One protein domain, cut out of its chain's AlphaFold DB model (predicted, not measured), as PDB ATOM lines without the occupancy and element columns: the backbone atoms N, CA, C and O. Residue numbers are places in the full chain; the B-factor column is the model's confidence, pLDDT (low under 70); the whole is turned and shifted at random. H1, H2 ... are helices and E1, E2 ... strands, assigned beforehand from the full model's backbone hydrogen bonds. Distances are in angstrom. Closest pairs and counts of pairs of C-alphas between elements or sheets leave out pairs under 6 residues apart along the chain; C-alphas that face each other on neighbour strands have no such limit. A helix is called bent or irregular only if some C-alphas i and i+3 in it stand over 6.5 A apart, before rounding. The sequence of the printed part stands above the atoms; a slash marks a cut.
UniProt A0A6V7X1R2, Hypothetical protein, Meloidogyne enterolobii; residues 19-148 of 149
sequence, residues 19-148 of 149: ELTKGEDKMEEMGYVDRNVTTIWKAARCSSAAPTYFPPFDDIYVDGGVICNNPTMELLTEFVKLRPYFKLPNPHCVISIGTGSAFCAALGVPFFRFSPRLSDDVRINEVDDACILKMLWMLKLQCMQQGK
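AT A GLANCE: This is residues 19 to 148 of the 149 residues of the protein "Hypothetical protein" of Meloidogyne enterolobii (UniProt A0A6V7X1R2). This is a loose, flat, open frame of scattered helices and long loops, in which no named helix touches another. H1 and H4 stand toward the two ends of the longest axis; H3 and a small ladder of two short strands, E1 and E2, lie along one long side, and H2 with the loop of residues 48 to 71 lies toward the other. The printed part has 130 residues, with four named helices and two named strands in the order H1, H2, H3, E1, E2, H4; the sheet's order is E1, E2, and it is parallel. The named elements are mostly helix, but they hold only 55 of the 130 residues. The whole is loose, with a radius of gyration of the C-alphas of 18.5 A, and spans 52 by 40 by 22 A.

HOW THE PARTS SIT: H1, residues 24 to 29, is apart from H2, residues 40 to 47. H3, residues 72 to 86, is apart from both. H3 has 1 pair of C-alphas within 8 A of E1, residues 94 to 97: those of Thr 72 and Ser 96, 6.7 A apart. E1 and E2, residues 111 to 114, are parallel neighbours, with 15 degrees between their directions. C-alphas 96 and 113 face each other at 4.6 A; N 96 and O 112, and N 112 and O 94, are within hydrogen-bond range, each pair at 2.9 A. H4, residues 129 to 146, is apart from H1, H2, H3 and E1. In H1, H2 and H4 every O i to N i+4 pair is within hydrogen-bond range; in H3 it is 9 of 11.

IN THESE COORDINATES: H1 begins at C-alpha 24, (109.595, 27.903, 113.841), and is 8.7 A long from first to last C-alpha. H2 measures 10.7 A. H3 measures 19.5 A and is irregular: C-alphas 81 and 84 are 7.2 A apart, against about 5 A in a regular helix. E1 begins at C-alpha 94, (83.850, 13.599, 128.344), and measures 10.0 A; E2 measures 10.1 A. H4, the longest helix with 18 residues, measures 25.7 A and ends at C-alpha 146, (66.914, 14.341, 134.928).

THE WHOLE: The C-alphas of Gly 23 and Lys 148, the two farthest apart, are separated by 54.4 A. The printed part has no cut. The links H2 to H3, E1 to E2 and E2 to H4 are long, with 24, 13 and 14 residues. Residues 36 to 41, of which 40 to 41 belong to H2, stand free. The mean pLDDT of the printed part is 84.2; it is under 70 in residues 35 to 36, 100 to 108 and 146 to 148.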
ATOM      1  N   GLU A  19     109.512  18.571 121.574       87.12
ATOM      2  CA  GLU A  19     109.462  17.884 120.283       87.12
ATOM      3  C   GLU A  19     108.407  18.479 119.336       87.12
ATOM      4  O   GLU A  19     108.559  18.411 118.108       87.12
ATOM      5  N   LEU A  20     107.357  19.070 119.918       84.00
ATOM      6  CA  LEU A  20     106.271  19.758 119.221       84.00
ATOM      7  C   LEU A  20     106.543  21.254 119.027       84.00
ATOM      8  O   LEU A  20     105.814  21.895 118.284       84.00
ATOM      9  N   THR A  21     107.581  21.813 119.653       82.94
ATOM     10  CA  THR A  21     107.941  23.238 119.531       82.94
ATOM     11  C   THR A  21     109.344  23.467 118.963       82.94
ATOM     12  O   THR A  21     109.778  24.607 118.836       82.94
ATOM     13  N   LYS A  22     110.091  22.405 118.636       82.00
ATOM     14  CA  LYS A  22     111.414  22.490 118.001       82.00
ATOM     15  C   LYS A  22     111.270  22.852 116.520       82.00
ATOM     16  O   LYS A  22     110.975  21.981 115.702       82.00
ATOM     17  N   GLY A  23     111.535  24.120 116.208       79.25
ATOM     18  CA  GLY A  23     111.477  24.704 114.863       79.25
ATOM     19  C   GLY A  23     110.326  25.701 114.722       79.25
ATOM     20  O   GLY A  23     109.248  25.468 115.267       79.25
ATOM     21  N   GLU A  24     110.563  26.802 114.002       73.81
ATOM     22  CA  GLU A  24     109.595  27.903 113.841       73.81
ATOM     23  C   GLU A  24     108.271  27.415 113.234       73.81
ATOM     24  O   GLU A  24     107.213  27.665 113.809       73.81
ATOM     25  N   ASP A  25     108.335  26.588 112.184       81.38
ATOM     26  CA  ASP A  25     107.153  26.018 111.517       81.38
ATOM     27  C   ASP A  25     106.233  25.250 112.484       81.38
ATOM     28  O   ASP A  25     105.009  25.346 112.419       81.38
ATOM     29  N   LYS A  26     106.816  24.501 113.431       78.56
ATOM     30  CA  LYS A  26     106.049  23.714 114.408       78.56
ATOM     31  C   LYS A  26     105.458  24.573 115.519       78.56
ATOM     32  O   LYS A  26     104.379  24.264 116.021       78.56
ATOM     33  N   MET A  27     106.160  25.633 115.928       73.00
ATOM     34  CA  MET A  27     105.618  26.588 116.896       73.00
ATOM     35  C   MET A  27     104.370  27.268 116.337       73.00
ATOM     36  O   MET A  27     103.376  27.397 117.055       73.00
ATOM     37  N   GLU A  28     104.408  27.645 115.059       76.00
ATOM     38  CA  GLU A  28     103.264  28.229 114.365       76.00
ATOM     39  C   GLU A  28     102.129  27.207 114.183       76.00
ATOM     40  O   GLU A  28     100.990  27.496 114.552       76.00
ATOM     41  N   GLU A  29     102.432  25.978 113.744       78.38
ATOM     42  CA  GLU A  29     101.441  24.894 113.601       78.38
ATOM     43  C   GLU A  29     100.711  24.584 114.920       78.38
ATOM     44  O   GLU A  29      99.498  24.358 114.947       78.38
ATOM     45  N   MET A  30     101.438  24.588 116.040       79.50
ATOM     46  CA  MET A  30     100.869  24.335 117.366       79.50
ATOM     47  C   MET A  30     100.110  25.539 117.944       79.50
ATOM     48  O   MET A  30      99.500  25.420 119.018       79.50
ATOM     49  N   GLY A  31     100.137  26.690 117.263       75.75
ATOM     50  CA  GLY A  31      99.584  27.944 117.760       75.75
ATOM     51  C   GLY A  31     100.242  28.335 119.081       75.75
ATOM     52  O   GLY A  31      99.548  28.532 120.083       75.75
ATOM     53  N   TYR A  32     101.578  28.322 119.124       70.44
ATOM     54  CA  TYR A  32     102.333  28.683 120.319       70.44
ATOM     55  C   TYR A  32     102.043  30.133 120.707       70.44
ATOM     56  O   TYR A  32     102.176  31.054 119.905       70.44
ATOM     57  N   VAL A  33     101.689  30.328 121.972       75.62
ATOM     58  CA  VAL A  33     101.525  31.648 122.571       75.62
ATOM     59  C   VAL A  33     102.499  31.751 123.734       75.62
ATOM     60  O   VAL A  33     102.526  30.870 124.599       75.62
ATOM     61  N   ASP A  34     103.287  32.825 123.775       71.12
ATOM     62  CA  ASP A  34     104.218  33.054 124.875       71.12
ATOM     63  C   ASP A  34     103.461  33.192 126.210       71.12
ATOM     64  O   ASP A  34     102.656  34.108 126.432       71.12
ATOM     65  N   ARG A  35     103.738  32.253 127.121       68.12
ATOM     66  CA  ARG A  35     103.144  32.177 128.462       68.12
ATOM     67  C   ARG A  35     103.627  33.296 129.378       68.12
ATOM     68  O   ARG A  35     102.887  33.683 130.278       68.12
ATOM     69  N   ASN A  36     104.828  33.827 129.149       69.12
ATOM     70  CA  ASN A  36     105.361  34.945 129.931       69.12
ATOM     71  C   ASN A  36     104.637  36.260 129.603       69.12
ATOM     72  O   ASN A  36     104.631  37.184 130.412       69.12
ATOM     73  N   VAL A  37     103.986  36.322 128.438       73.00
ATOM     74  CA  VAL A  37     103.208  37.478 127.976       73.00
ATOM     75  C   VAL A  37     101.709  37.284 128.233       73.00
ATOM     76  O   VAL A  37     100.969  38.252 128.433       73.00
ATOM     77  N   THR A  38     101.239  36.036 128.265       84.75
ATOM     78  CA  THR A  38      99.809  35.722 128.364       84.75
ATOM     79  C   THR A  38      99.392  35.411 129.795       84.75
ATOM     80  O   THR A  38      99.398  34.268 130.250       84.75
ATOM     81  N   THR A  39      98.961  36.449 130.503       90.81
ATOM     82  CA  THR A  39      98.304  36.311 131.809       90.81
ATOM     83  C   THR A  39      96.875  35.766 131.670       90.81
ATOM     84  O   THR A  39      96.259  35.844 130.606       90.81
ATOM     85  N   ILE A  40      96.313  35.249 132.770       92.81
ATOM     86  CA  ILE A  40      94.961  34.654 132.797       92.81
ATOM     87  C   ILE A  40      93.893  35.641 132.306       92.81
ATOM     88  O   ILE A  40      93.058  35.280 131.481       92.81
ATOM     89  N   TRP A  41      93.923  36.891 132.781       93.81
ATOM     90  CA  TRP A  41      92.930  37.892 132.384       93.81
ATOM     91  C   TRP A  41      93.049  38.257 130.899       93.81
ATOM     92  O   TRP A  41      92.031  38.503 130.255       93.81
ATOM     93  N   LYS A  42      94.272  38.247 130.345       92.94
ATOM     94  CA  LYS A  42      94.520  38.519 128.925       92.94
ATOM     95  C   LYS A  42      93.916  37.415 128.061       92.94
ATOM     96  O   LYS A  42      93.131  37.710 127.167       92.94
ATOM     97  N   ALA A  43      94.194  36.153 128.393       93.12
ATOM     98  CA  ALA A  43      93.598  35.002 127.712       93.12
ATOM     99  C   ALA A  43      92.061  35.025 127.785       93.12
ATOM    100  O   ALA A  43      91.392  34.839 126.769       93.12
ATOM    101  N   ALA A  44      91.500  35.316 128.966       94.44
ATOM    102  CA  ALA A  44      90.055  35.434 129.145       94.44
ATOM    103  C   ALA A  44      89.461  36.549 128.268       94.44
ATOM    104  O   ALA A  44      88.462  36.322 127.588       94.44
ATOM    105  N   ARG A  45      90.103  37.725 128.224       94.75
ATOM    106  CA  ARG A  45      89.646  38.858 127.413       94.75
ATOM    107  C   ARG A  45      89.712  38.573 125.914       94.75
ATOM    108  O   ARG A  45      88.762  38.917 125.218       94.75
ATOM    109  N   CYS A  46      90.788  37.944 125.432       93.31
ATOM    110  CA  CYS A  46      90.899  37.503 124.040       93.31
ATOM    111  C   CYS A  46      89.771  36.526 123.685       93.31
ATOM    112  O   CYS A  46      89.081  36.709 122.687       93.31
ATOM    113  N   SER A  47      89.557  35.513 124.532       94.12
ATOM    114  CA  SER A  47      88.572  34.461 124.278       94.12
ATOM    115  C   SER A  47      87.128  34.959 124.287       94.12
ATOM    116  O   SER A  47      86.301  34.293 123.677       94.12
ATOM    117  N   SER A  48      86.826  36.069 124.971       94.31
ATOM    118  CA  SER A  48      85.470  36.612 125.134       94.31
ATOM    119  C   SER A  48      85.201  37.873 124.297       94.31
ATOM    120  O   SER A  48      84.251  38.612 124.574       94.31
ATOM    121  N   ALA A  49      86.086  38.219 123.355       94.56
ATOM    122  CA  ALA A  49      85.973  39.420 122.524       94.56
ATOM    123  C   ALA A  49      84.951  39.213 121.389       94.56
ATOM    124  O   ALA A  49      85.306  39.195 120.207       94.56
ATOM    125  N   ALA A  50      83.690  38.954 121.762       93.00
ATOM    126  CA  ALA A  50      82.627  38.563 120.839       93.00
ATOM    127  C   ALA A  50      82.404  39.655 119.787       93.00
ATOM    128  O   ALA A  50      82.090  40.795 120.164       93.00
ATOM    129  N   PRO A  51      82.521  39.340 118.480       90.44
ATOM    130  CA  PRO A  51      82.212  40.304 117.435       90.44
ATOM    131  C   PRO A  51      80.805  40.858 117.627       90.44
ATOM    132  O   PRO A  51      79.919  40.155 118.111       90.44
ATOM    133  N   THR A  52      80.598  42.116 117.241       90.62
ATOM    134  CA  THR A  52      79.379  42.920 117.479       90.62
ATOM    135  C   THR A  52      79.178  43.429 118.911       90.62
ATOM    136  O   THR A  52      78.515  44.449 119.075       90.62
ATOM    137  N   TYR A  53      79.800  42.814 119.924       91.12
ATOM    138  CA  TYR A  53      79.738  43.280 121.319       91.12
ATOM    139  C   TYR A  53      81.017  43.986 121.759       91.12
ATOM    140  O   TYR A  53      80.964  44.989 122.471       91.12
ATOM    141  N   PHE A  54      82.171  43.480 121.326       94.19
ATOM    142  CA  PHE A  54      83.476  44.000 121.711       94.19
ATOM    143  C   PHE A  54      84.378  44.196 120.485       94.19
ATOM    144  O   PHE A  54      84.281  43.424 119.528       94.19
ATOM    145  N   PRO A  55      85.266  45.210 120.498       93.56
ATOM    146  CA  PRO A  55      86.333  45.299 119.507       93.56
ATOM    147  C   PRO A  55      87.331  44.142 119.691       93.56
ATOM    148  O   PRO A  55      87.432  43.605 120.804       93.56
ATOM    149  N   PRO A  56      88.096  43.783 118.641       93.19
ATOM    150  CA  PRO A  56      89.214  42.860 118.774       93.19
ATOM    151  C   PRO A  56      90.183  43.315 119.869       93.19
ATOM    152  O   PRO A  56      90.413  44.509 120.065       93.19
ATOM    153  N   PHE A  57      90.748  42.364 120.601       91.50
ATOM    154  CA  PHE A  57      91.725  42.644 121.645       91.50
ATOM    155  C   PHE A  57      93.149  42.633 121.068       91.50
ATOM    156  O   PHE A  57      93.489  41.745 120.285       91.50
ATOM    157  N   ASP A  58      93.971  43.620 121.444       89.06
ATOM    158  CA  ASP A  58      95.286  43.910 120.836       89.06
ATOM    159  C   ASP A  58      95.236  44.027 119.291       89.06
ATOM    160  O   ASP A  58      96.220  43.732 118.623       89.06
ATOM    161  N   ASP A  59      94.079  44.393 118.717       87.06
ATOM    162  CA  ASP A  59      93.802  44.417 117.265       87.06
ATOM    163  C   ASP A  59      94.047  43.078 116.529       87.06
ATOM    164  O   ASP A  59      94.064  43.025 115.299       87.06
ATOM    165  N   ILE A  60      94.205  41.981 117.279       87.00
ATOM    166  CA  ILE A  60      94.575  40.653 116.765       87.00
ATOM    167  C   ILE A  60      93.512  39.610 117.115       87.00
ATOM    168  O   ILE A  60      93.128  38.802 116.271       87.00
ATOM    169  N   TYR A  61      93.040  39.599 118.364       91.38
ATOM    170  CA  TYR A  61      92.226  38.507 118.892       91.38
ATOM    171  C   TYR A  61      90.734  38.827 118.862       91.38
ATOM    172  O   TYR A  61      90.304  39.901 119.283       91.38
ATOM    173  N   VAL A  62      89.941  37.847 118.444       93.50
ATOM    174  CA  VAL A  62      88.476  37.844 118.539       93.50
ATOM    175  C   VAL A  62      88.012  36.596 119.287       93.50
ATOM    176  O   VAL A  62      88.783  35.650 119.453       93.50
ATOM    177  N   ASP A  63      86.758  36.597 119.735       94.94
ATOM    178  CA  ASP A  63      86.162  35.479 120.472       94.94
ATOM    179  C   ASP A  63      86.319  34.136 119.757       94.94
ATOM    180  O   ASP A  63      86.077  34.009 118.551       94.94
ATOM    181  N   GLY A  64      86.676  33.115 120.539       92.50
ATOM    182  CA  GLY A  64      86.854  31.754 120.041       92.50
ATOM    183  C   GLY A  64      85.582  31.186 119.414       92.50
ATOM    184  O   GLY A  64      85.674  30.399 118.477       92.50
ATOM    185  N   GLY A  65      84.404  31.645 119.841       89.81
ATOM    186  CA  GLY A  65      83.094  31.268 119.323       89.81
ATOM    187  C   GLY A  65      82.878  31.563 117.837       89.81
ATOM    188  O   GLY A  65      81.987  30.963 117.238       89.81
ATOM    189  N   VAL A  66      83.704  32.413 117.215       89.94
ATOM    190  CA  VAL A  66      83.690  32.639 115.756       89.94
ATOM    191  C   VAL A  66      84.103  31.383 114.984       89.94
ATOM    192  O   VAL A  66      83.545  31.104 113.925       89.94
ATOM    193  N   ILE A  67      85.068  30.623 115.511       90.00
ATOM    194  CA  ILE A  67      85.597  29.403 114.880       90.00
ATOM    195  C   ILE A  67      85.112  28.154 115.628       90.00
ATOM    196  O   ILE A  67      84.726  27.163 115.014       90.00
ATOM    197  N   CYS A  68      85.109  28.199 116.958       89.19
ATOM    198  CA  CYS A  68      84.835  27.080 117.843       89.19
ATOM    199  C   CYS A  68      83.983  27.517 119.053       89.19
ATOM    200  O   CYS A  68      84.488  27.829 120.130       89.19
ATOM    201  N   ASN A  69      82.656  27.482 118.896       86.50
ATOM    202  CA  ASN A  69      81.689  27.730 119.983       86.50
ATOM    203  C   ASN A  69      81.314  26.446 120.767       86.50
ATOM    204  O   ASN A  69      80.325  26.380 121.498       86.50
ATOM    205  N   ASN A  70      82.083  25.374 120.567       89.62
ATOM    206  CA  ASN A  70      82.008  24.124 121.314       89.62
ATOM    207  C   ASN A  70      83.395  23.454 121.305       89.62
ATOM    208  O   ASN A  70      83.644  22.621 120.434       89.62
ATOM    209  N   PRO A  71      84.268  23.742 122.287       90.44
ATOM    210  CA  PRO A  71      85.676  23.327 122.272       90.44
ATOM    211  C   PRO A  71      85.905  21.832 122.504       90.44
ATOM    212  O   PRO A  71      87.039  21.402 122.681       90.44
ATOM    213  N   THR A  72      84.847  21.017 122.530       89.44
ATOM    214  CA  THR A  72      84.941  19.583 122.818       89.44
ATOM    215  C   THR A  72      85.825  18.862 121.798       89.44
ATOM    216  O   THR A  72      86.686  18.074 122.184       89.44
ATOM    217  N   MET A  73      85.626  19.110 120.500       86.56
ATOM    218  CA  MET A  73      86.371  18.403 119.452       86.56
ATOM    219  C   MET A  73      87.824  18.864 119.378       86.56
ATOM    220  O   MET A  73      88.725  18.044 119.201       86.56
ATOM    221  N   GLU A  74      88.060  20.154 119.578       90.12
ATOM    222  CA  GLU A  74      89.376  20.780 119.621       90.12
ATOM    223  C   GLU A  74      90.169  20.261 120.821       90.12
ATOM    224  O   GLU A  74      91.310  19.830 120.659       90.12
ATOM    225  N   LEU A  75      89.531  20.176 121.994       90.31
ATOM    226  CA  LEU A  75      90.106  19.572 123.193       90.31
ATOM    227  C   LEU A  75      90.469  18.101 122.967       90.31
ATOM    228  O   LEU A  75      91.553  17.675 123.356       90.31
ATOM    229  N   LEU A  76      89.590  17.311 122.345       90.31
ATOM    230  CA  LEU A  76      89.867  15.896 122.072       90.31
ATOM    231  C   LEU A  76      90.974  15.706 121.036       90.31
ATOM    232  O   LEU A  76      91.808  14.812 121.185       90.31
ATOM    233  N   THR A  77      91.007  16.557 120.015       90.25
ATOM    234  CA  THR A  77      92.067  16.562 119.005       90.25
ATOM    235  C   THR A  77      93.409  16.886 119.648       90.25
ATOM    236  O   THR A  77      94.384  16.162 119.445       90.25
ATOM    237  N   GLU A  78      93.460  17.931 120.474       91.00
ATOM    238  CA  GLU A  78      94.653  18.297 121.232       91.00
ATOM    239  C   GLU A  78      95.069  17.189 122.207       91.00
ATOM    240  O   GLU A  78      96.232  16.792 122.233       91.00
ATOM    241  N   PHE A  79      94.118  16.614 122.942       91.94
ATOM    242  CA  PHE A  79      94.375  15.504 123.850       91.94
ATOM    243  C   PHE A  79      95.010  14.312 123.125       91.94
ATOM    244  O   PHE A  79      96.026  13.794 123.582       91.94
ATOM    245  N   VAL A  80      94.457  13.887 121.984       91.06
ATOM    246  CA  VAL A  80      95.006  12.764 121.203       91.06
ATOM    247  C   VAL A  80      96.421  13.069 120.717       91.06
ATOM    248  O   VAL A  80      97.284  12.194 120.811       91.06
ATOM    249  N   LYS A  81      96.682  14.302 120.261       89.81
ATOM    250  CA  LYS A  81      98.024  14.742 119.846       89.81
ATOM    251  C   LYS A  81      99.024  14.711 121.005       89.81
ATOM    252  O   LYS A  81     100.147  14.243 120.836       89.81
ATOM    253  N   LEU A  82      98.629  15.193 122.182       91.62
ATOM    254  CA  LEU A  82      99.521  15.373 123.331       91.62
ATOM    255  C   LEU A  82      99.682  14.119 124.195       91.62
ATOM    256  O   LEU A  82     100.673  13.971 124.916       91.62
ATOM    257  N   ARG A  83      98.728  13.192 124.123       92.81
ATOM    258  CA  ARG A  83      98.680  11.992 124.957       92.81
ATOM    259  C   ARG A  83      99.977  11.168 124.968       92.81
ATOM    260  O   ARG A  83     100.372  10.780 126.070       92.81
ATOM    261  N   PRO A  84     100.652  10.887 123.834       92.88
ATOM    262  CA  PRO A  84     101.892  10.106 123.841       92.88
ATOM    263  C   PRO A  84     103.020  10.782 124.627       92.88
ATOM    264  O   PRO A  84     103.798  10.101 125.292       92.88
ATOM    265  N   TYR A  85     103.078  12.116 124.595       92.75
ATOM    266  CA  TYR A  85     104.136  12.905 125.224       92.75
ATOM    267  C   TYR A  85     103.965  12.989 126.741       92.75
ATOM    268  O   TYR A  85     104.914  12.785 127.494       92.75
ATOM    269  N   PHE A  86     102.733  13.214 127.201       92.00
ATOM    270  CA  PHE A  86     102.417  13.278 128.632       92.00
ATOM    271  C   PHE A  86     102.081  11.917 129.250       92.00
ATOM    272  O   PHE A  86     101.817  11.842 130.448       92.00
ATOM    273  N   LYS A  87     102.078  10.840 128.451       92.88
ATOM    274  CA  LYS A  87     101.710   9.476 128.872       92.88
ATOM    275  C   LYS A  87     100.333   9.424 129.553       92.88
ATOM    276  O   LYS A  87     100.149   8.744 130.561       92.88
ATOM    277  N   LEU A  88      99.362  10.156 129.002       90.62
ATOM    278  CA  LEU A  88      98.026  10.272 129.594       90.62
ATOM    279  C   LEU A  88      97.198   8.990 129.369       90.62
ATOM    280  O   LEU A  88      97.203   8.425 128.264       90.62
ATOM    281  N   PRO A  89      96.446   8.522 130.383       92.06
ATOM    282  CA  PRO A  89      95.472   7.453 130.194       92.06
ATOM    283  C   PRO A  89      94.312   7.937 129.316       92.06
ATOM    284  O   PRO A  89      94.068   9.135 129.211       92.06
ATOM    285  N   ASN A  90      93.572   7.011 128.699       87.81
ATOM    286  CA  ASN A  90      92.329   7.376 128.015       87.81
ATOM    287  C   ASN A  90      91.356   8.039 129.004       87.81
ATOM    288  O   ASN A  90      91.215   7.542 130.126       87.81
ATOM    289  N   PRO A  91      90.656   9.114 128.606       88.38
ATOM    290  CA  PRO A  91      89.594   9.659 129.428       88.38
ATOM    291  C   PRO A  91      88.472   8.625 129.531       88.38
ATOM    292  O   PRO A  91      88.075   8.017 128.539       88.38
ATOM    293  N   HIS A  92      87.954   8.429 130.741       88.12
ATOM    294  CA  HIS A  92      86.828   7.521 130.976       88.12
ATOM    295  C   HIS A  92      85.496   8.115 130.507       88.12
ATOM    296  O   HIS A  92      84.566   7.378 130.198       88.12
ATOM    297  N   CYS A  93      85.390   9.443 130.466       88.19
ATOM    298  CA  CYS A  93      84.237  10.153 129.937       88.19
ATOM    299  C   CYS A  93      84.632  11.571 129.518       88.19
ATOM    300  O   CYS A  93      85.666  12.097 129.941       88.19
ATOM    301  N   VAL A  94      83.780  12.184 128.705       89.19
ATOM    302  CA  VAL A  94      83.850  13.599 128.344       89.19
ATOM    303  C   VAL A  94      82.528  14.242 128.730       89.19
ATOM    304  O   VAL A  94      81.463  13.773 128.326       89.19
ATOM    305  N   ILE A  95      82.604  15.324 129.500       88.56
ATOM    306  CA  ILE A  95      81.443  16.119 129.894       88.56
ATOM    307  C   ILE A  95      81.549  17.475 129.204       88.56
ATOM    308  O   ILE A  95      82.521  18.201 129.395       88.56
ATOM    309  N   SER A  96      80.541  17.811 128.406       88.50
ATOM    310  CA  SER A  96      80.403  19.112 127.754       88.50
ATOM    311  C   SER A  96      79.243  19.865 128.397       88.50
ATOM    312  O   SER A  96      78.123  19.358 128.464       88.50
ATOM    313  N   ILE A  97      79.505  21.074 128.887       87.75
ATOM    314  CA  ILE A  97      78.486  21.961 129.452       87.75
ATOM    315  C   ILE A  97      78.383  23.152 128.514       87.75
ATOM    316  O   ILE A  97      79.363  23.860 128.296       87.75
ATOM    317  N   GLY A  98      77.210  23.340 127.926       82.12
ATOM    318  CA  GLY A  98      76.970  24.410 126.967       82.12
ATOM    319  C   GLY A  98      75.674  25.141 127.260       82.12
ATOM    320  O   GLY A  98      74.772  24.607 127.898       82.12
ATOM    321  N   THR A  99      75.563  26.350 126.731       72.00
ATOM    322  CA  THR A  99      74.357  27.188 126.785       72.00
ATOM    323  C   THR A  99      73.427  26.966 125.579       72.00
ATOM    324  O   THR A  99      72.511  27.745 125.356       72.00
ATOM    325  N   GLY A 100      73.635  25.889 124.800       59.84
ATOM    326  CA  GLY A 100      72.867  25.561 123.592       59.84
ATOM    327  C   GLY A 100      73.219  24.190 122.993       59.84
ATOM    328  O   GLY A 100      74.162  23.522 123.430       59.84
ATOM    329  N   SER A 101      72.461  23.739 121.991       54.19
ATOM    330  CA  SER A 101      72.605  22.400 121.397       54.19
ATOM    331  C   SER A 101      73.871  22.254 120.545       54.19
ATOM    332  O   SER A 101      74.095  23.054 119.643       54.19
ATOM    333  N   ALA A 102      74.647  21.188 120.756       55.66
ATOM    334  CA  ALA A 102      75.637  20.725 119.781       55.66
ATOM    335  C   ALA A 102      75.806  19.201 119.852       55.66
ATOM    336  O   ALA A 102      75.471  18.576 120.859       55.66
ATOM    337  N   PHE A 103      76.341  18.618 118.782       52.00
ATOM    338  CA  PHE A 103      76.606  17.188 118.660       52.00
ATOM    339  C   PHE A 103      78.115  16.929 118.648       52.00
ATOM    340  O   PHE A 103      78.853  17.613 117.940       52.00
ATOM    341  N   CYS A 104      78.574  15.934 119.408       55.69
ATOM    342  CA  CYS A 104      79.921  15.381 119.283       55.69
ATOM    343  C   CYS A 104      79.841  13.856 119.388       55.69
ATOM    344  O   CYS A 104      79.259  13.327 120.332       55.69
ATOM    345  N   ALA A 105      80.452  13.161 118.433       55.34
ATOM    346  CA  ALA A 105      80.695  11.727 118.485       55.34
ATOM    347  C   ALA A 105      82.203  11.528 118.333       55.34
ATOM    348  O   ALA A 105      82.748  11.790 117.263       55.34
ATOM    349  N   ALA A 106      82.900  11.133 119.399       56.09
ATOM    350  CA  ALA A 106      84.348  10.973 119.343       56.09
ATOM    351  C   ALA A 106      84.857   9.816 120.218       56.09
ATOM    352  O   ALA A 106      84.429   9.627 121.355       56.09
ATOM    353  N   LEU A 107      85.818   9.068 119.657       61.00
ATOM    354  CA  LEU A 107      86.761   8.150 120.321       61.00
ATOM    355  C   LEU A 107      86.197   6.923 121.060       61.00
ATOM    356  O   LEU A 107      86.956   6.229 121.730       61.00
ATOM    357  N   GLY A 108      84.899   6.625 120.947       64.75
ATOM    358  CA  GLY A 108      84.287   5.520 121.700       64.75
ATOM    359  C   GLY A 108      84.282   5.753 123.217       64.75
ATOM    360  O   GLY A 108      84.079   4.817 123.986       64.75
ATOM    361  N   VAL A 109      84.513   6.999 123.644       74.56
ATOM    362  CA  VAL A 109      84.455   7.429 125.040       74.56
ATOM    363  C   VAL A 109      83.036   7.932 125.320       74.56
ATOM    364  O   VAL A 109      82.504   8.694 124.508       74.56
ATOM    365  N   PRO A 110      82.408   7.548 126.448       80.00
ATOM    366  CA  PRO A 110      81.122   8.100 126.854       80.00
ATOM    367  C   PRO A 110      81.133   9.635 126.838       80.00
ATOM    368  O   PRO A 110      81.927  10.269 127.537       80.00
ATOM    369  N   PHE A 111      80.249  10.221 126.032       81.94
ATOM    370  CA  PHE A 111      80.097  11.663 125.877       81.94
ATOM    371  C   PHE A 111      78.745  12.106 126.432       81.94
ATOM    372  O   PHE A 111      77.697  11.650 125.970       81.94
ATOM    373  N   PHE A 112      78.774  13.020 127.397       83.12
ATOM    374  CA  PHE A 112      77.577  13.595 128.000       83.12
ATOM    375  C   PHE A 112      77.578  15.100 127.773       83.12
ATOM    376  O   PHE A 112      78.513  15.794 128.180       83.12
ATOM    377  N   ARG A 113      76.523  15.615 127.136       79.88
ATOM    378  CA  ARG A 113      76.335  17.054 126.960       79.88
ATOM    379  C   ARG A 113      75.136  17.542 127.752       79.88
ATOM    380  O   ARG A 113      74.006  17.142 127.486       79.88
ATOM    381  N   PHE A 114      75.392  18.469 128.662       81.69
ATOM    382  CA  PHE A 114      74.356  19.210 129.361       81.69
ATOM    383  C   PHE A 114      74.160  20.545 128.651       81.69
ATOM    384  O   PHE A 114      75.075  21.364 128.551       81.69
ATOM    385  N   SER A 115      72.971  20.745 128.097       81.94
ATOM    386  CA  SER A 115      72.581  22.002 127.462       81.94
ATOM    387  C   SER A 115      71.127  22.283 127.815       81.94
ATOM    388  O   SER A 115      70.243  21.607 127.277       81.94
ATOM    389  N   PRO A 116      70.867  23.197 128.765       76.50
ATOM    390  CA  PRO A 116      69.513  23.474 129.198       76.50
ATOM    391  C   PRO A 116      68.710  24.073 128.049       76.50
ATOM    392  O   PRO A 116      69.212  24.893 127.280       76.50
ATOM    393  N   ARG A 117      67.447  23.664 127.933       75.75
ATOM    394  CA  ARG A 117      66.514  24.297 126.995       75.75
ATOM    395  C   ARG A 117      65.865  25.481 127.694       75.75
ATOM    396  O   ARG A 117      65.100  25.284 128.636       75.75
ATOM    397  N   LEU A 118      66.192  26.689 127.263       78.56
ATOM    398  CA  LEU A 118      65.516  27.893 127.737       78.56
ATOM    399  C   LEU A 118      64.134  27.994 127.073       78.56
ATOM    400  O   LEU A 118      63.948  27.497 125.963       78.56
ATOM    401  N   SER A 119      63.149  28.569 127.771       75.81
ATOM    402  CA  SER A 119      61.804  28.802 127.212       75.81
ATOM    403  C   SER A 119      61.768  29.991 126.268       75.81
ATOM    404  O   SER A 119      60.912  30.044 125.393       75.81
ATOM    405  N   ASP A 120      62.677  30.935 126.484       80.75
ATOM    406  CA  ASP A 120      62.741  32.211 125.796       80.75
ATOM    407  C   ASP A 120      64.145  32.396 125.217       80.75
ATOM    408  O   ASP A 120      65.132  31.915 125.789       80.75
ATOM    409  N   ASP A 121      64.227  33.114 124.100       83.00
ATOM    410  CA  ASP A 121      65.499  33.525 123.517       83.00
ATOM    411  C   ASP A 121      66.120  34.624 124.383       83.00
ATOM    412  O   ASP A 121      65.696  35.781 124.354       83.00
ATOM    413  N   VAL A 122      67.139  34.258 125.160       86.44
ATOM    414  CA  VAL A 122      67.899  35.206 125.979       86.44
ATOM    415  C   VAL A 122      69.138  35.666 125.220       86.44
ATOM    416  O   VAL A 122      69.905  34.855 124.696       86.44
ATOM    417  N   ARG A 123      69.344  36.985 125.150       87.69
ATOM    418  CA  ARG A 123      70.518  37.575 124.494       87.69
ATOM    419  C   ARG A 123      71.770  37.391 125.351       87.69
ATOM    420  O   ARG A 123      71.703  37.353 126.572       87.69
ATOM    421  N   ILE A 124      72.939  37.346 124.712       86.25
ATOM    422  CA  ILE A 124      74.229  37.186 125.410       86.25
ATOM    423  C   ILE A 124      74.575  38.373 126.324       86.25
ATOM    424  O   ILE A 124      75.291  38.201 127.303       86.25
ATOM    425  N   ASN A 125      74.067  39.568 126.016       90.50
ATOM    426  CA  ASN A 125      74.259  40.779 126.809       90.50
ATOM    427  C   ASN A 125      73.065  41.080 127.731       90.50
ATOM    428  O   ASN A 125      72.829  42.245 128.047       90.50
ATOM    429  N   GLU A 126      72.290  40.059 128.104       93.69
ATOM    430  CA  GLU A 126      71.221  40.204 129.089       93.69
ATOM    431  C   GLU A 126      71.788  40.662 130.438       93.69
ATOM    432  O   GLU A 126      72.783  40.122 130.926       93.69
ATOM    433  N   VAL A 127      71.147  41.671 131.025       94.38
ATOM    434  CA  VAL A 127      71.532  42.274 132.311       94.38
ATOM    435  C   VAL A 127      70.357  42.371 133.282       94.38
ATOM    436  O   VAL A 127      70.552  42.792 134.419       94.38
ATOM    437  N   ASP A 128      69.141  42.004 132.860       95.25
ATOM    438  CA  ASP A 128      67.992  41.921 133.753       95.25
ATOM    439  C   ASP A 128      68.104  40.690 134.664       95.25
ATOM    440  O   ASP A 128      67.963  39.541 134.229       95.25
ATOM    441  N   ASP A 129      68.305  40.943 135.956       95.94
ATOM    442  CA  ASP A 129      68.376  39.913 136.988       95.94
ATOM    443  C   ASP A 129      67.136  39.014 136.994       95.94
ATOM    444  O   ASP A 129      67.258  37.815 137.246       95.94
ATOM    445  N   ALA A 130      65.942  39.538 136.692       94.69
ATOM    446  CA  ALA A 130      64.731  38.720 136.655       94.69
ATOM    447  C   ALA A 130      64.795  37.675 135.527       94.69
ATOM    448  O   ALA A 130      64.449  36.505 135.737       94.69
ATOM    449  N   CYS A 131      65.295  38.076 134.356       91.25
ATOM    450  CA  CYS A 131      65.552  37.189 133.225       91.25
ATOM    451  C   CYS A 131      66.610  36.129 133.584       91.25
ATOM    452  O   CYS A 131      66.372  34.927 133.429       91.25
ATOM    453  N   ILE A 132      67.735  36.545 134.177       91.38
ATOM    454  CA  ILE A 132      68.830  35.646 134.585       91.38
ATOM    455  C   ILE A 132      68.367  34.653 135.665       91.38
ATOM    456  O   ILE A 132      68.626  33.448 135.574       91.38
ATOM    457  N   LEU A 133      67.629  35.117 136.675       93.25
ATOM    458  CA  LEU A 133      67.065  34.268 137.729       93.25
ATOM    459  C   LEU A 133      66.074  33.251 137.162       93.25
ATOM    460  O   LEU A 133      66.069  32.094 137.595       93.25
ATOM    461  N   LYS A 134      65.275  33.639 136.160       90.75
ATOM    462  CA  LYS A 134      64.399  32.712 135.435       90.75
ATOM    463  C   LYS A 134      65.214  31.624 134.731       90.75
ATOM    464  O   LYS A 134      64.878  30.449 134.880       90.75
ATOM    465  N   MET A 135      66.307  31.971 134.043       89.69
ATOM    466  CA  MET A 135      67.200  30.984 133.411       89.69
ATOM    467  C   MET A 135      67.772  29.993 134.433       89.69
ATOM    468  O   MET A 135      67.720  28.779 134.219       89.69
ATOM    469  N   LEU A 136      68.278  30.495 135.564       90.62
ATOM    470  CA  LEU A 136      68.823  29.670 136.648       90.62
ATOM    471  C   LEU A 136      67.767  28.732 137.241       90.62
ATOM    472  O   LEU A 136      68.035  27.550 137.479       90.62
ATOM    473  N   TRP A 137      66.554  29.239 137.453       90.25
ATOM    474  CA  TRP A 137      65.437  28.442 137.941       90.25
ATOM    475  C   TRP A 137      65.059  27.326 136.960       90.25
ATOM    476  O   TRP A 137      64.895  26.174 137.366       90.25
ATOM    477  N   MET A 138      64.985  27.636 135.664       86.50
ATOM    478  CA  MET A 138      64.701  26.648 134.623       86.50
ATOM    479  C   MET A 138      65.770  25.558 134.545       86.50
ATOM    480  O   MET A 138      65.428  24.374 134.481       86.50
ATOM    481  N   LEU A 139      67.048  25.937 134.611       87.94
ATOM    482  CA  LEU A 139      68.158  24.988 134.674       87.94
ATOM    483  C   LEU A 139      68.003  24.050 135.880       87.94
ATOM    484  O   LEU A 139      68.070  22.830 135.730       87.94
ATOM    485  N   LYS A 140      67.717  24.603 137.066       89.44
ATOM    486  CA  LYS A 140      67.489  23.809 138.281       89.44
ATOM    487  C   LYS A 140      66.337  22.815 138.104       89.44
ATOM    488  O   LYS A 140      66.483  21.651 138.478       89.44
ATOM    489  N   LEU A 141      65.206  23.244 137.535       87.81
ATOM    490  CA  LEU A 141      64.065  22.364 137.254       87.81
ATOM    491  C   LEU A 141      64.452  21.208 136.322       87.81
ATOM    492  O   LEU A 141      64.086  20.064 136.595       87.81
ATOM    493  N   GLN A 142      65.222  21.482 135.266       85.06
ATOM    494  CA  GLN A 142      65.678  20.458 134.321       85.06
ATOM    495  C   GLN A 142      66.620  19.443 134.975       85.06
ATOM    496  O   GLN A 142      66.434  18.240 134.794       85.06
ATOM    497  N   CYS A 143      67.566  19.893 135.803       84.50
ATOM    498  CA  CYS A 143      68.428  18.990 136.567       84.50
ATOM    499  C   CYS A 143      67.617  18.089 137.516       84.50
ATOM    500  O   CYS A 143      67.880  16.891 137.605       84.50
ATOM    501  N   MET A 144      66.593  18.634 138.186       85.50
ATOM    502  CA  MET A 144      65.719  17.851 139.074       85.50
ATOM    503  C   MET A 144      64.844  16.834 138.327       85.50
ATOM    504  O   MET A 144      64.481  15.811 138.902       85.50
ATOM    505  N   GLN A 145      64.492  17.094 137.065       80.38
ATOM    506  CA  GLN A 145      63.762  16.138 136.225       80.38
ATOM    507  C   GLN A 145      64.674  15.014 135.718       80.38
ATOM    508  O   GLN A 145      64.251  13.862 135.679       80.38
ATOM    509  N   GLN A 146      65.928  15.328 135.382       69.69
ATOM    510  CA  GLN A 146      66.914  14.341 134.928       69.69
ATOM    511  C   GLN A 146      67.398  13.412 136.053       69.69
ATOM    512  O   GLN A 146      67.699  12.254 135.788       69.69
ATOM    513  N   GLY A 147      67.420  13.881 137.307       58.66
ATOM    514  CA  GLY A 147      67.786  13.083 138.487       58.66
ATOM    515  C   GLY A 147      66.706  12.121 139.011       58.66
ATOM    516  O   GLY A 147      66.860  11.602 140.112       58.66
ATOM    517  N   LYS A 148      65.602  11.917 138.276       46.25
ATOM    518  CA  LYS A 148      64.512  10.979 138.619       46.25
ATOM    519  C   LYS A 148      64.491   9.702 137.756       46.25
ATOM    520  O   LYS A 148      63.449   9.053 137.688       46.25
TER     521      LYS A 148